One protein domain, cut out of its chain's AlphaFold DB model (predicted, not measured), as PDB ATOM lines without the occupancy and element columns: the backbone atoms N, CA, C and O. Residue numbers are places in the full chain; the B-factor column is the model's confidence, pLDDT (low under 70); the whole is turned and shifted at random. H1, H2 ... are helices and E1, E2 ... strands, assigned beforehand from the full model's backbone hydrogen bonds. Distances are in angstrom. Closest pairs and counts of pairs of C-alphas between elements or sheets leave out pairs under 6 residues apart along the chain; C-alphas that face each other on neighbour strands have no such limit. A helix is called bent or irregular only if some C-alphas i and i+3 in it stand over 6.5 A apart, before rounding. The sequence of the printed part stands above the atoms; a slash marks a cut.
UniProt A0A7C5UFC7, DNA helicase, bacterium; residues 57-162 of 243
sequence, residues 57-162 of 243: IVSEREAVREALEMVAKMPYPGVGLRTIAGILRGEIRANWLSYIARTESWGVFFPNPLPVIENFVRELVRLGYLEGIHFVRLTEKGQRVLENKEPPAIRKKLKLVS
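This is residues 57 to 162 of the 243 residues of the protein "DNA helicase" of bacterium (UniProt A0A7C5UFC7). This is a compact cluster of crossed helices with H1 running through its middle: H2 and H5 pack on H1, H4 packs across H2, and a small ribbon of two strands, E1 and E2, lies by the end where H1 begins. H3 lies out at one end of the cluster, on the side of H2, and long links join H3 to H4, H4 to H5 and H5 to E2. The printed part has 106 residues, with five named helices and two named strands in the order E1 H1 H2 H3 H4 H5 E2; E1 and E2 are antiparallel, and the class is mostly helix. The whole is compact, with a radius of gyration of the C-alphas of 12.3 A, and spans 36 by 30 by 21 A.

Strand E1 is residues 57 to 59, with C-alpha 57 at (41.071, 14.636, -51.173), and E2 is residues 158 to 161, 10.0 A long, with C-alpha 161 at (42.777, 11.645, -45.869). H1 is residues 61 to 72, 16.4 A long. H2 is residues 81 to 89, 12.1 A. H4, the longest helix, is residues 114 to 126, 18.2 A, beginning at C-alpha 114 (39.183, 21.329, -35.027). H3 is residues 94 to 100 and is irregular: C-alphas 95 and 98 are 7.2 A apart. H5 is residues 140 to 146.

E1 and E2 are antiparallel neighbours at 138 degrees, with N 57 and O 160 at 2.9 A and N 160 and O 57 at 2.8 A, within hydrogen-bond range. The closest C-alphas of H1 and E2 are those of Ala 63 and Leu 158, 6.3 A apart. H1 touches H5 with residues 65 to 69 alone, at a steep tilt of 55 degrees, opposite ways; the closest C-alphas are those of Arg 65 and Leu 146, 6.0 A. H1 touches H2 with residues 67 to 71 alone, closest at Val 71 and Ile 84, 7.3 A between C-alphas. H2 is the hub, touching H1, H3 and H4. H2 and H4 stand at a steep tilt of 52 degrees, opposite ways, with the C-alphas of Ala 85 and Glu 118 closest at 5.3 A. H2 and H3 only just touch, with 3 pairs of C-alphas within 8 A, the closest being Ile 87 and Ile 100 at 6.8 A. H1 and H3 are apart. In H1, H2, H4 and H5 every O i to N i+4 pair is within hydrogen-bond range; in H3 1 of 3 is, beside 2 of 4 O i to N i+3 pairs.

The two C-alphas farthest apart are those of Ala 94 and Lys 149, 36.5 A. In the long link from H4 to H5, residues 130 to 131 pair antiparallel with 137 to 138. The printed part has no cut, and no printed residue has a pLDDT under 70.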
ATOM      1  N   ILE A  57      42.201  14.393 -50.274       91.56
ATOM      2  CA  ILE A  57      41.071  14.636 -51.173       91.56
ATOM      3  C   ILE A  57      40.170  15.722 -50.586       91.56
ATOM      4  O   ILE A  57      40.227  16.022 -49.393       91.56
ATOM      5  N   VAL A  58      39.361  16.370 -51.420       88.75
ATOM      6  CA  VAL A  58      38.407  17.392 -50.977       88.75
ATOM      7  C   VAL A  58      37.038  17.012 -51.504       88.75
ATOM      8  O   VAL A  58      36.794  17.120 -52.701       88.75
ATOM      9  N   SER A  59      36.152  16.585 -50.610       87.62
ATOM     10  CA  SER A  59      34.839  16.059 -50.981       87.62
ATOM     11  C   SER A  59      33.764  16.512 -49.997       87.62
ATOM     12  O   SER A  59      34.014  16.662 -48.799       87.62
ATOM     13  N   GLU A  60      32.565  16.777 -50.520       88.75
ATOM     14  CA  GLU A  60      31.377  17.104 -49.719       88.75
ATOM     15  C   GLU A  60      30.695  15.816 -49.254       88.75
ATOM     16  O   GLU A  60      30.518  15.599 -48.056       88.75
ATOM     17  N   ARG A  61      30.367  14.931 -50.202       89.81
ATOM     18  CA  ARG A  61      29.619  13.691 -49.958       89.81
ATOM     19  C   ARG A  61      30.380  12.733 -49.048       89.81
ATOM     20  O   ARG A  61      29.815  12.243 -48.072       89.81
ATOM     21  N   GLU A  62      31.669  12.526 -49.307       90.88
ATOM     22  CA  GLU A  62      32.493  11.639 -48.477       90.88
ATOM     23  C   GLU A  62      32.678  12.199 -47.069       90.88
ATOM     24  O   GLU A  62      32.658  11.441 -46.105       90.88
ATOM     25  N   ALA A  63      32.794  13.524 -46.920       93.94
ATOM     26  CA  ALA A  63      32.899  14.136 -45.599       93.94
ATOM     27  C   ALA A  63      31.647  13.874 -44.764       93.94
ATOM     28  O   ALA A  63      31.740  13.555 -43.579       93.94
ATOM     29  N   VAL A  64      30.464  13.962 -45.371       95.25
ATOM     30  CA  VAL A  64      29.228  13.606 -44.668       95.25
ATOM     31  C   VAL A  64      29.245  12.142 -44.290       95.25
ATOM     32  O   VAL A  64      29.061  11.824 -43.118       95.25
ATOM     33  N   ARG A  65      29.514  11.269 -45.260       94.25
ATOM     34  CA  ARG A  65      29.506   9.827 -45.051       94.25
ATOM     35  C   ARG A  65      30.444   9.415 -43.917       94.25
ATOM     36  O   ARG A  65      29.985   8.787 -42.973       94.25
ATOM     37  N   GLU A  66      31.695   9.863 -43.932       94.88
ATOM     38  CA  GLU A  66      32.681   9.570 -42.880       94.88
ATOM     39  C   GLU A  66      32.224  10.031 -41.490       94.88
ATOM     40  O   GLU A  66      32.397   9.320 -40.498       94.88
ATOM     41  N   ALA A  67      31.599  11.209 -41.393       96.12
ATOM     42  CA  ALA A  67      31.072  11.687 -40.120       96.12
ATOM     43  C   ALA A  67      29.856  10.875 -39.644       96.12
ATOM     44  O   ALA A  67      29.745  10.598 -38.448       96.12
ATOM     45  N   LEU A  68      28.954  10.483 -40.551       96.19
ATOM     46  CA  LEU A  68      27.786   9.668 -40.211       96.19
ATOM     47  C   LEU A  68      28.188   8.234 -39.835       96.19
ATOM     48  O   LEU A  68      27.717   7.736 -38.815       96.19
ATOM     49  N   GLU A  69      29.105   7.607 -40.582       95.19
ATOM     50  CA  GLU A  69      29.646   6.273 -40.275       95.19
ATOM     51  C   GLU A  69      30.340   6.260 -38.911       95.19
ATOM     52  O   GLU A  69      30.128   5.350 -38.105       95.19
ATOM     53  N   MET A  70      31.125   7.302 -38.622       95.00
ATOM     54  CA  MET A  70      31.743   7.490 -37.315       95.00
ATOM     55  C   MET A  70      30.696   7.499 -36.197       95.00
ATOM     56  O   MET A  70      30.858   6.781 -35.213       95.00
ATOM     57  N   VAL A  71      29.634   8.303 -36.330       96.12
ATOM     58  CA  VAL A  71      28.585   8.406 -35.302       96.12
ATOM     59  C   VAL A  71      27.792   7.102 -35.179       96.12
ATOM     60  O   VAL A  71      27.495   6.694 -34.060       96.12
ATOM     61  N   ALA A  72      27.506   6.418 -36.289       94.56
ATOM     62  CA  ALA A  72      26.791   5.139 -36.297       94.56
ATOM     63  C   ALA A  72      27.509   4.051 -35.479       94.56
ATOM     64  O   ALA A  72      26.868   3.222 -34.839       94.56
ATOM     65  N   LYS A  73      28.849   4.073 -35.467       93.75
ATOM     66  CA  LYS A  73      29.691   3.111 -34.734       93.75
ATOM     67  C   LYS A  73      29.867   3.458 -33.246       93.75
ATOM     68  O   LYS A  73      30.516   2.706 -32.509       93.75
ATOM     69  N   MET A  74      29.315   4.583 -32.781       92.88
ATOM     70  CA  MET A  74      29.446   5.006 -31.386       92.88
ATOM     71  C   MET A  74      28.524   4.204 -30.462       92.88
ATOM     72  O   MET A  74      27.376   3.931 -30.809       92.88
ATOM     73  N   PRO A  75      28.995   3.837 -29.258       90.75
ATOM     74  CA  PRO A  75      28.175   3.086 -28.315       90.75
ATOM     75  C   PRO A  75      27.014   3.935 -27.787       90.75
ATOM     76  O   PRO A  75      27.155   5.145 -27.612       90.75
ATOM     77  N   TYR A  76      25.894   3.290 -27.452       87.00
ATOM     78  CA  TYR A  76      24.792   3.924 -26.724       87.00
ATOM     79  C   TYR A  76      25.277   4.431 -25.348       87.00
ATOM     80  O   TYR A  76      26.043   3.719 -24.693       87.00
ATOM     81  N   PRO A  77      24.864   5.623 -24.868       90.56
ATOM     82  CA  PRO A  77      23.854   6.546 -25.406       90.56
ATOM     83  C   PRO A  77      24.343   7.506 -26.506       90.56
ATOM     84  O   PRO A  77      23.628   8.451 -26.818       90.56
ATOM     85  N   GLY A  78      25.522   7.304 -27.084       91.25
ATOM     86  CA  GLY A  78      26.203   8.231 -27.988       91.25
ATOM     87  C   GLY A  78      27.374   8.922 -27.288       91.25
ATOM     88  O   GLY A  78      27.633   8.709 -26.102       91.25
ATOM     89  N   VAL A  79      28.088   9.780 -28.015       93.56
ATOM     90  CA  VAL A  79      29.219  10.550 -27.468       93.56
ATOM     91  C   VAL A  79      29.095  12.028 -27.829       93.56
ATOM     92  O   VAL A  79      28.420  12.394 -28.787       93.56
ATOM     93  N   GLY A  80      29.744  12.896 -27.057       95.50
ATOM     94  CA  GLY A  80      29.652  14.339 -27.265       95.50
ATOM     95  C   GLY A  80      30.250  14.807 -28.592       95.50
ATOM     96  O   GLY A  80      31.239  14.259 -29.080       95.50
ATOM     97  N   LEU A  81      29.705  15.898 -29.130       96.50
ATOM     98  CA  LEU A  81      30.117  16.491 -30.405       96.50
ATOM     99  C   LEU A  81      31.616  16.807 -30.455       96.50
ATOM    100  O   LEU A  81      32.277  16.537 -31.455       96.50
ATOM    101  N   ARG A  82      32.176  17.326 -29.356       95.31
ATOM    102  CA  ARG A  82      33.616  17.609 -29.239       95.31
ATOM    103  C   ARG A  82      34.473  16.348 -29.355       95.31
ATOM    104  O   ARG A  82      35.580  16.415 -29.891       95.31
ATOM    105  N   THR A  83      33.975  15.227 -28.834       95.31
ATOM    106  CA  THR A  83      34.634  13.923 -28.929       95.31
ATOM    107  C   THR A  83      34.599  13.435 -30.371       95.31
ATOM    108  O   THR A  83      35.656  13.130 -30.908       95.31
ATOM    109  N   ILE A  84      33.433  13.468 -31.032       96.19
ATOM    110  CA  ILE A  84      33.307  13.130 -32.463       96.19
ATOM    111  C   ILE A  84      34.284  13.958 -33.304       96.19
ATOM    112  O   ILE A  84      35.106  13.402 -34.030       96.19
ATOM    113  N   ALA A  85      34.245  15.284 -33.158       97.19
ATOM    114  CA  ALA A  85      35.110  16.186 -33.909       97.19
ATOM    115  C   ALA A  85      36.601  15.949 -33.617       97.19
ATOM    116  O   ALA A  85      37.418  15.972 -34.534       97.19
ATOM    117  N   GLY A  86      36.955  15.681 -32.354       95.69
ATOM    118  CA  GLY A  86      38.321  15.356 -31.949       95.69
ATOM    119  C   GLY A  86      38.829  14.061 -32.582       95.69
ATOM    120  O   GLY A  86      39.930  14.043 -33.128       95.69
ATOM    121  N   ILE A  87      38.018  12.999 -32.573       95.12
ATOM    122  CA  ILE A  87      38.384  11.712 -33.182       95.12
ATOM    123  C   ILE A  87      38.523  11.865 -34.702       95.12
ATOM    124  O   ILE A  87      39.552  11.477 -35.252       95.12
ATOM    125  N   LEU A  88      37.557  12.500 -35.378       96.12
ATOM    126  CA  LEU A  88      37.640  12.773 -36.823       96.12
ATOM    127  C   LEU A  88      38.883  13.602 -37.179       96.12
ATOM    128  O   LEU A  88      39.483  13.409 -38.233       96.12
ATOM    129  N   ARG A  89      39.315  14.495 -36.281       95.38
ATOM    130  CA  ARG A  89      40.538  15.288 -36.442       95.38
ATOM    131  C   ARG A  89      41.838  14.503 -36.218       95.38
ATOM    132  O   ARG A  89      42.908  14.964 -36.627       95.38
ATOM    133  N   GLY A  90      41.777  13.359 -35.547       93.00
ATOM    134  CA  GLY A  90      42.970  12.603 -35.170       93.00
ATOM    135  C   GLY A  90      43.553  13.014 -33.817       93.00
ATOM    136  O   GLY A  90      44.729  12.780 -33.547       93.00
ATOM    137  N   GLU A  91      42.761  13.661 -32.957       91.12
ATOM    138  CA  GLU A  91      43.135  13.839 -31.555       91.12
ATOM    139  C   GLU A  91      43.037  12.507 -30.806       91.12
ATOM    140  O   GLU A  91      42.248  11.626 -31.153       91.12
ATOM    141  N   ILE A  92      43.822  12.375 -29.742       86.06
ATOM    142  CA  ILE A  92      43.843  11.186 -28.898       86.06
ATOM    143  C   ILE A  92      43.746  11.587 -27.433       86.06
ATOM    144  O   ILE A  92      44.412  12.516 -26.970       86.06
ATOM    145  N   ARG A  93      42.892  10.873 -26.700       86.50
ATOM    146  CA  ARG A  93      42.764  10.950 -25.243       86.50
ATOM    147  C   ARG A  93      42.552   9.545 -24.703       86.50
ATOM    148  O   ARG A  93      41.983   8.704 -25.393       86.50
ATOM    149  N   ALA A  94      42.987   9.299 -23.469       80.44
ATOM    150  CA  ALA A  94      42.923   7.969 -22.858       80.44
ATOM    151  C   ALA A  94      41.496   7.386 -22.860       80.44
ATOM    152  O   ALA A  94      41.299   6.223 -23.193       80.44
ATOM    153  N   ASN A  95      40.488   8.217 -22.587       85.25
ATOM    154  CA  ASN A  95      39.079   7.821 -22.577       85.25
ATOM    155  C   ASN A  95      38.446   7.669 -23.973       85.25
ATOM    156  O   ASN A  95      37.272   7.322 -24.058       85.25
ATOM    157  N   TRP A  96      39.174   7.954 -25.057       88.69
ATOM    158  CA  TRP A  96      38.666   7.859 -26.432       88.69
ATOM    159  C   TRP A  96      39.208   6.643 -27.186       88.69
ATOM    160  O   TRP A  96      38.730   6.355 -28.279       88.69
ATOM    161  N   LEU A  97      40.173   5.909 -26.620       85.06
ATOM    162  CA  LEU A  97      40.815   4.767 -27.284       85.06
ATOM    163  C   LEU A  97      39.817   3.673 -27.669       85.06
ATOM    164  O   LEU A  97      39.882   3.142 -28.773       85.06
ATOM    165  N   SER A  98      38.853   3.383 -26.795       86.50
ATOM    166  CA  SER A  98      37.795   2.404 -27.065       86.50
ATOM    167  C   SER A  98      36.840   2.842 -28.179       86.50
ATOM    168  O   SER A  98      36.230   1.987 -28.816       86.50
ATOM    169  N   TYR A  99      36.703   4.148 -28.425       88.31
ATOM    170  CA  TYR A  99      35.918   4.686 -29.537       88.31
ATOM    171  C   TYR A  99      36.725   4.669 -30.832       88.31
ATOM    172  O   TYR A  99      36.211   4.238 -31.858       88.31
ATOM    173  N   ILE A 100      38.000   5.064 -30.769       86.50
ATOM    174  CA  ILE A 100      38.937   5.018 -31.899       86.50
ATOM    175  C   ILE A 100      39.069   3.584 -32.427       86.50
ATOM    176  O   ILE A 100      38.987   3.371 -33.627       86.50
ATOM    177  N   ALA A 101      39.185   2.587 -31.549       84.44
ATOM    178  CA  ALA A 101      39.309   1.186 -31.956       84.44
ATOM    179  C   ALA A 101      38.074   0.626 -32.694       84.44
ATOM    180  O   ALA A 101      38.165  -0.424 -33.319       84.44
ATOM    181  N   ARG A 102      36.916   1.300 -32.622       86.19
ATOM    182  CA  ARG A 102      35.674   0.873 -33.293       86.19
ATOM    183  C   ARG A 102      35.537   1.418 -34.709       86.19
ATOM    184  O   ARG A 102      34.588   1.063 -35.400       86.19
ATOM    185  N   THR A 103      36.411   2.332 -35.114       84.06
ATOM    186  CA  THR A 103      36.218   3.148 -36.309       84.06
ATOM    187  C   THR A 103      37.510   3.314 -37.086       84.06
ATOM    188  O   THR A 103      38.578   3.543 -36.531       84.06
ATOM    189  N   GLU A 104      37.391   3.267 -38.405       84.88
ATOM    190  CA  GLU A 104      38.492   3.554 -39.322       84.88
ATOM    191  C   GLU A 104      38.596   5.050 -39.657       84.88
ATOM    192  O   GLU A 104      39.492   5.490 -40.378       84.88
ATOM    193  N   SER A 105      37.699   5.862 -39.097       87.62
ATOM    194  CA  SER A 105      37.579   7.290 -39.392       87.62
ATOM    195  C   SER A 105      38.422   8.169 -38.451       87.62
ATOM    196  O   SER A 105      38.289   9.396 -38.451       87.62
ATOM    197  N   TRP A 106      39.296   7.586 -37.618       92.56
ATOM    198  CA  TRP A 106      40.214   8.374 -36.787       92.56
ATOM    199  C   TRP A 106      41.189   9.163 -37.664       92.56
ATOM    200  O   TRP A 106      41.887   8.600 -38.505       92.56
ATOM    201  N   GLY A 107      41.228  10.482 -37.482       93.56
ATOM    202  CA  GLY A 107      42.085  11.356 -38.282       93.56
ATOM    203  C   GLY A 107      41.618  11.594 -39.716       93.56
ATOM    204  O   GLY A 107      42.317  12.295 -40.441       93.56
ATOM    205  N   VAL A 108      40.453  11.088 -40.134       95.38
ATOM    206  CA  VAL A 108      39.996  11.215 -41.528       95.38
ATOM    207  C   VAL A 108      39.897  12.667 -42.004       95.38
ATOM    208  O   VAL A 108      40.151  12.937 -43.170       95.38
ATOM    209  N   PHE A 109      39.613  13.623 -41.114       96.31
ATOM    210  CA  PHE A 109      39.558  15.057 -41.429       96.31
ATOM    211  C   PHE A 109      40.854  15.808 -41.131       96.31
ATOM    212  O   PHE A 109      40.862  17.042 -41.064       96.31
ATOM    213  N   PHE A 110      41.969  15.112 -40.943       94.00
ATOM    214  CA  PHE A 110      43.274  15.752 -40.996       94.00
ATOM    215  C   PHE A 110      43.501  16.351 -42.404       94.00
ATOM    216  O   PHE A 110      43.206  15.681 -43.390       94.00
ATOM    217  N   PRO A 111      43.995  17.599 -42.558       93.81
ATOM    218  CA  PRO A 111      44.528  18.509 -41.539       93.81
ATOM    219  C   PRO A 111      43.565  19.631 -41.093       93.81
ATOM    220  O   PRO A 111      44.022  20.620 -40.515       93.81
ATOM    221  N   ASN A 112      42.255  19.553 -41.370       95.94
ATOM    222  CA  ASN A 112      41.327  20.664 -41.093       95.94
ATOM    223  C   ASN A 112      41.384  21.096 -39.617       95.94
ATOM    224  O   ASN A 112      41.450  20.239 -38.743       95.94
ATOM    225  N   PRO A 113      41.313  22.391 -39.278       95.31
ATOM    226  CA  PRO A 113      41.281  22.810 -37.880       95.31
ATOM    227  C   PRO A 113      40.076  22.227 -37.135       95.31
ATOM    228  O   PRO A 113      38.972  22.166 -37.677       95.31
ATOM    229  N   LEU A 114      40.258  21.870 -35.862       95.62
ATOM    230  CA  LEU A 114      39.183  21.329 -35.027       95.62
ATOM    231  C   LEU A 114      37.897  22.188 -35.045       95.62
ATOM    232  O   LEU A 114      36.833  21.606 -35.249       95.62
ATOM    233  N   PRO A 115      37.936  23.536 -34.926       97.06
ATOM    234  CA  PRO A 115      36.713  24.345 -34.982       97.06
ATOM    235  C   PRO A 115      35.940  24.208 -36.302       97.06
ATOM    236  O   PRO A 115      34.715  24.306 -36.327       97.06
ATOM    237  N   VAL A 116      36.641  23.951 -37.413       96.75
ATOM    238  CA  VAL A 116      36.011  23.743 -38.725       96.75
ATOM    239  C   VAL A 116      35.211  22.442 -38.731       96.75
ATOM    240  O   VAL A 116      34.092  22.430 -39.252       96.75
ATOM    241  N   ILE A 117      35.765  21.391 -38.120       97.44
ATOM    242  CA  ILE A 117      35.130  20.078 -37.978       97.44
ATOM    243  C   ILE A 117      33.972  20.148 -36.983       97.44
ATOM    244  O   ILE A 117      32.888  19.659 -37.283       97.44
ATOM    245  N   GLU A 118      34.146  20.801 -35.833       97.50
ATOM    246  CA  GLU A 118      33.054  20.997 -34.874       97.50
ATOM    247  C   GLU A 118      31.866  21.712 -35.517       97.50
ATOM    248  O   GLU A 118      30.728  21.271 -35.372       97.50
ATOM    249  N   ASN A 119      32.125  22.781 -36.275       96.81
ATOM    250  CA  ASN A 119      31.073  23.493 -36.991       96.81
ATOM    251  C   ASN A 119      30.415  22.624 -38.066       96.81
ATOM    252  O   ASN A 119      29.209  22.722 -38.256       96.81
ATOM    253  N   PHE A 120      31.180  21.764 -38.742       97.25
ATOM    254  CA  PHE A 120      30.626  20.803 -39.697       97.25
ATOM    255  C   PHE A 120      29.692  19.792 -39.013       97.25
ATOM    256  O   PHE A 120      28.559  19.621 -39.448       97.25
ATOM    257  N   VAL A 121      30.097  19.201 -37.885       97.12
ATOM    258  CA  VAL A 121      29.233  18.273 -37.133       97.12
ATOM    259  C   VAL A 121      27.991  18.992 -36.587       97.12
ATOM    260  O   VAL A 121      26.889  18.455 -36.662       97.12
ATOM    261  N   ARG A 122      28.124  20.237 -36.101       97.12
ATOM    262  CA  ARG A 122      26.969  21.062 -35.691       97.12
ATOM    263  C   ARG A 122      26.010  21.328 -36.847       97.12
ATOM    264  O   ARG A 122      24.803  21.382 -36.637       97.12
ATOM    265  N   GLU A 123      26.529  21.505 -38.055       96.38
ATOM    266  CA  GLU A 123      25.708  21.686 -39.246       96.38
ATOM    267  C   GLU A 123      24.935  20.412 -39.605       96.38
ATOM    268  O   GLU A 123      23.750  20.503 -39.919       96.38
ATOM    269  N   LEU A 124      25.546  19.231 -39.456       97.06
ATOM    270  CA  LEU A 124      24.843  17.951 -39.602       97.06
ATOM    271  C   LEU A 124      23.707  17.795 -38.581       97.06
ATOM    272  O   LEU A 124      22.639  17.291 -38.934       97.06
ATOM    273  N   VAL A 125      23.905  18.280 -37.349       97.00
ATOM    274  CA  VAL A 125      22.837  18.348 -36.336       97.00
ATOM    275  C   VAL A 125      21.735  19.322 -36.763       97.00
ATOM    276  O   VAL A 125      20.557  18.980 -36.754       97.00
ATOM    277  N   ARG A 126      22.099  20.531 -37.212       96.19
ATOM    278  CA  ARG A 126      21.144  21.562 -37.664       96.19
ATOM    279  C   ARG A 126      20.285  21.099 -38.846       96.19
ATOM    280  O   ARG A 126      19.121  21.474 -38.934       96.19
ATOM    281  N   LEU A 127      20.862  20.325 -39.764       95.94
ATOM    282  CA  LEU A 127      20.175  19.784 -40.943       95.94
ATOM    283  C   LEU A 127      19.379  18.499 -40.650       95.94
ATOM    284  O   LEU A 127      18.732  17.964 -41.559       95.94
ATOM    285  N   GLY A 128      19.421  18.029 -39.400       96.69
ATOM    286  CA  GLY A 128      18.670  16.879 -38.920       96.69
ATOM    287  C   GLY A 128      19.230  15.535 -39.369       96.69
ATOM    288  O   GLY A 128      18.479  14.576 -39.385       96.69
ATOM    289  N   TYR A 129      20.505  15.448 -39.769       97.38
ATOM    290  CA  TYR A 129      21.161  14.153 -40.011       97.38
ATOM    291  C   TYR A 129      21.614  13.513 -38.702       97.38
ATOM    292  O   TYR A 129      21.556  12.293 -38.541       97.38
ATOM    293  N   LEU A 130      22.032  14.352 -37.758       97.62
ATOM    294  CA  LEU A 130      22.413  13.967 -36.411       97.62
ATOM    295  C   LEU A 130      21.485  14.642 -35.400       97.62
ATOM    296  O   LEU A 130      20.918  15.698 -35.674       97.62
ATOM    297  N   GLU A 131      21.370  14.064 -34.215       96.38
ATOM    298  CA  GLU A 131      20.662  14.666 -33.086       96.38
ATOM    299  C   GLU A 131      21.565  14.757 -31.857       96.38
ATOM    300  O   GLU A 131      22.503  13.977 -31.699       96.38
ATOM    301  N   GLY A 132      21.273  15.717 -30.979       94.19
ATOM    302  CA  GLY A 132      22.006  15.919 -29.731       94.19
ATOM    303  C   GLY A 132      23.361  16.625 -29.882       94.19
ATOM    304  O   GLY A 132      23.926  16.770 -30.962       94.19
ATOM    305  N   ILE A 133      23.883  17.106 -28.750       92.81
ATOM    306  CA  ILE A 133      25.202  17.769 -28.652       92.81
ATOM    307  C   ILE A 133      26.090  17.044 -27.637       92.81
ATOM    308  O   ILE A 133      27.278  16.824 -27.878       92.81
ATOM    309  N   HIS A 134      25.513  16.660 -26.496       93.31
ATOM    310  CA  HIS A 134      26.197  15.890 -25.453       93.31
ATOM    311  C   HIS A 134      26.233  14.391 -25.760       93.31
ATOM    312  O   HIS A 134      27.204  13.721 -25.422       93.31
ATOM    313  N   PHE A 135      25.207  13.904 -26.453       95.56
ATOM    314  CA  PHE A 135      25.081  12.538 -26.934       95.56
ATOM    315  C   PHE A 135      24.653  12.608 -28.393       95.56
ATOM    316  O   PHE A 135      23.465  12.696 -28.687       95.56
ATOM    317  N   VAL A 136      25.634  12.686 -29.288       97.00
ATOM    318  CA  VAL A 136      25.381  12.770 -30.724       97.00
ATOM    319  C   VAL A 136      24.959  11.397 -31.228       97.00
ATOM    320  O   VAL A 136      25.645  10.408 -30.956       97.00
ATOM    321  N   ARG A 137      23.841  11.347 -31.952       96.75
ATOM    322  CA  ARG A 137      23.284  10.119 -32.533       96.75
ATOM    323  C   ARG A 137      22.891  10.328 -33.981       96.75
ATOM    324  O   ARG A 137      22.654  11.452 -34.418       96.75
ATOM    325  N   LEU A 138      22.827   9.219 -34.704       96.62
ATOM    326  CA  LEU A 138      22.331   9.185 -36.064       96.62
ATOM    327  C   LEU A 138      20.798   9.212 -36.051       96.62
ATOM    328  O   LEU A 138      20.171   8.467 -35.305       96.62
ATOM    329  N   THR A 139      20.210  10.074 -36.872       97.12
ATOM    330  CA  THR A 139      18.755  10.114 -37.094       97.12
ATOM    331  C   THR A 139      18.365   9.192 -38.250       97.12
ATOM    332  O   THR A 139      19.223   8.770 -39.026       97.12
ATOM    333  N   GLU A 140      17.067   8.961 -38.460       96.56
ATOM    334  CA  GLU A 140      16.581   8.251 -39.654       96.56
ATOM    335  C   GLU A 140      17.026   8.921 -40.960       96.56
ATOM    336  O   GLU A 140      17.409   8.246 -41.914       96.56
ATOM    337  N   LYS A 141      17.020  10.258 -41.001       96.38
ATOM    338  CA  LYS A 141      17.484  11.011 -42.169       96.38
ATOM    339  C   LYS A 141      18.976  10.785 -42.413       96.38
ATOM    340  O   LYS A 141      19.388  10.548 -43.543       96.38
ATOM    341  N   GLY A 142      19.785  10.815 -41.352       96.38
ATOM    342  CA  GLY A 142      21.208  10.481 -41.430       96.38
ATOM    343  C   GLY A 142      21.442   9.050 -41.916       96.38
ATOM    344  O   GLY A 142      22.280   8.833 -42.786       96.38
ATOM    345  N   GLN A 143      20.658   8.090 -41.423       96.56
ATOM    346  CA  GLN A 143      20.730   6.693 -41.853       96.56
ATOM    347  C   GLN A 143      20.420   6.537 -43.351       96.56
ATOM    348  O   GLN A 143      21.144   5.839 -44.052       96.56
ATOM    349  N   ARG A 144      19.407   7.238 -43.878       96.06
ATOM    350  CA  ARG A 144      19.085   7.210 -45.319       96.06
ATOM    351  C   ARG A 144      20.218   7.750 -46.189       96.06
ATOM    352  O   ARG A 144      20.505   7.161 -47.228       96.06
ATOM    353  N   VAL A 145      20.872   8.832 -45.763       95.12
ATOM    354  CA  VAL A 145      22.059   9.359 -46.459       95.12
ATOM    355  C   VAL A 145      23.200   8.344 -46.430       95.12
ATOM    356  O   VAL A 145      23.851   8.127 -47.447       95.12
ATOM    357  N   LEU A 146      23.419   7.691 -45.287       93.62
ATOM    358  CA  LEU A 146      24.454   6.670 -45.132       93.62
ATOM    359  C   LEU A 146      24.226   5.449 -46.036       93.62
ATOM    360  O   LEU A 146      25.169   4.892 -46.587       93.62
ATOM    361  N   GLU A 147      22.964   5.071 -46.224       94.31
ATOM    362  CA  GLU A 147      22.528   3.986 -47.109       94.31
ATOM    363  C   GLU A 147      22.450   4.403 -48.590       94.31
ATOM    364  O   GLU A 147      21.946   3.639 -49.412       94.31
ATOM    365  N   ASN A 148      22.926   5.604 -48.941       92.06
ATOM    366  CA  ASN A 148      22.856   6.194 -50.285       92.06
ATOM    367  C   ASN A 148      21.425   6.312 -50.850       92.06
ATOM    368  O   ASN A 148      21.233   6.363 -52.062       92.06
ATOM    369  N   LYS A 149      20.410   6.373 -49.979       91.50
ATOM    370  CA  LYS A 149      19.001   6.553 -50.372       91.50
ATOM    371  C   LYS A 149      18.643   8.018 -50.634       91.50
ATOM    372  O   LYS A 149      17.649   8.290 -51.298       91.50
ATOM    373  N   GLU A 150      19.420   8.957 -50.096       90.50
ATOM    374  CA  GLU A 150      19.217  10.400 -50.253       90.50
ATOM    375  C   GLU A 150      20.579  11.114 -50.359       90.50
ATOM    376  O   GLU A 150      21.484  10.804 -49.578       90.50
ATOM    377  N   PRO A 151      20.763  12.074 -51.283       89.44
ATOM    378  CA  PRO A 151      21.993  12.853 -51.344       89.44
ATOM    379  C   PRO A 151      22.065  13.863 -50.185       89.44
ATOM    380  O   PRO A 151      21.065  14.500 -49.843       89.44
ATOM    381  N   PRO A 152      23.248  14.091 -49.588       91.25
ATOM    382  CA  PRO A 152      23.375  15.053 -48.508       91.25
ATOM    383  C   PRO A 152      23.237  16.494 -49.019       91.25
ATOM    384  O   PRO A 152      23.939  16.927 -49.926       91.25
ATOM    385  N   ALA A 153      22.378  17.279 -48.371       89.44
ATOM    386  CA  ALA A 153      22.135  18.686 -48.717       89.44
ATOM    387  C   ALA A 153      23.246  19.676 -48.290       89.44
ATOM    388  O   ALA A 153      23.121  20.882 -48.511       89.44
ATOM    389  N   ILE A 154      24.306  19.213 -47.625       88.56
ATOM    390  CA  ILE A 154      25.397  20.073 -47.143       88.56
ATOM    391  C   ILE A 154      26.435  20.288 -48.245       88.56
ATOM    392  O   ILE A 154      26.919  19.336 -48.843       88.56
ATOM    393  N   ARG A 155      26.807  21.551 -48.473       85.06
ATOM    394  CA  ARG A 155      27.748  21.956 -49.538       85.06
ATOM    395  C   ARG A 155      29.157  22.264 -49.028       85.06
ATOM    396  O   ARG A 155      29.935  22.980 -49.656       85.06
ATOM    397  N   LYS A 156      29.474  21.831 -47.807       87.19
ATOM    398  CA  LYS A 156      30.739  22.175 -47.156       87.19
ATOM    399  C   LYS A 156      31.814  21.167 -47.538       87.19
ATOM    400  O   LYS A 156      31.792  20.028 -47.088       87.19
ATOM    401  N   LYS A 157      32.794  21.633 -48.308       89.88
ATOM    402  CA  LYS A 157      33.990  20.870 -48.676       89.88
ATOM    403  C   LYS A 157      34.966  20.806 -47.506       89.88
ATOM    404  O   LYS A 157      35.393  21.847 -46.997       89.88
ATOM    405  N   LEU A 158      35.341  19.598 -47.096       93.31
ATOM    406  CA  LEU A 158      36.425  19.365 -46.143       93.31
ATOM    407  C   LEU A 158      37.564  18.616 -46.823       93.31
ATOM    408  O   LEU A 158      37.348  17.877 -47.777       93.31
ATOM    409  N   LYS A 159      38.783  18.809 -46.312       94.62
ATOM    410  CA  LYS A 159      39.912  17.943 -46.663       94.62
ATOM    411  C   LYS A 159      39.734  16.589 -45.980       94.62
ATOM    412  O   LYS A 159      39.432  16.561 -44.789       94.62
ATOM    413  N   LEU A 160      39.947  15.501 -46.697       93.94
ATOM    414  CA  LEU A 160      39.955  14.160 -46.140       93.94
ATOM    415  C   LEU A 160      41.270  13.473 -46.461       93.94
ATOM    416  O   LEU A 160      41.858  13.718 -47.513       93.94
ATOM    417  N   VAL A 161      41.699  12.586 -45.574       93.12
ATOM    418  CA  VAL A 161      42.777  11.645 -45.869       93.12
ATOM    419  C   VAL A 161      42.184  10.440 -46.586       93.12
ATOM    420  O   VAL A 161      41.265   9.785 -46.072       93.12
ATOM    421  N   SER A 162      42.698  10.154 -47.781       91.31
ATOM    422  CA  SER A 162      42.231   9.022 -48.579       91.31
ATOM    423  C   SER A 162      42.487   7.703 -47.852       91.31
ATOM    424  O   SER A 162      43.449   7.564 -47.090       91.31
TER     425      SER A 162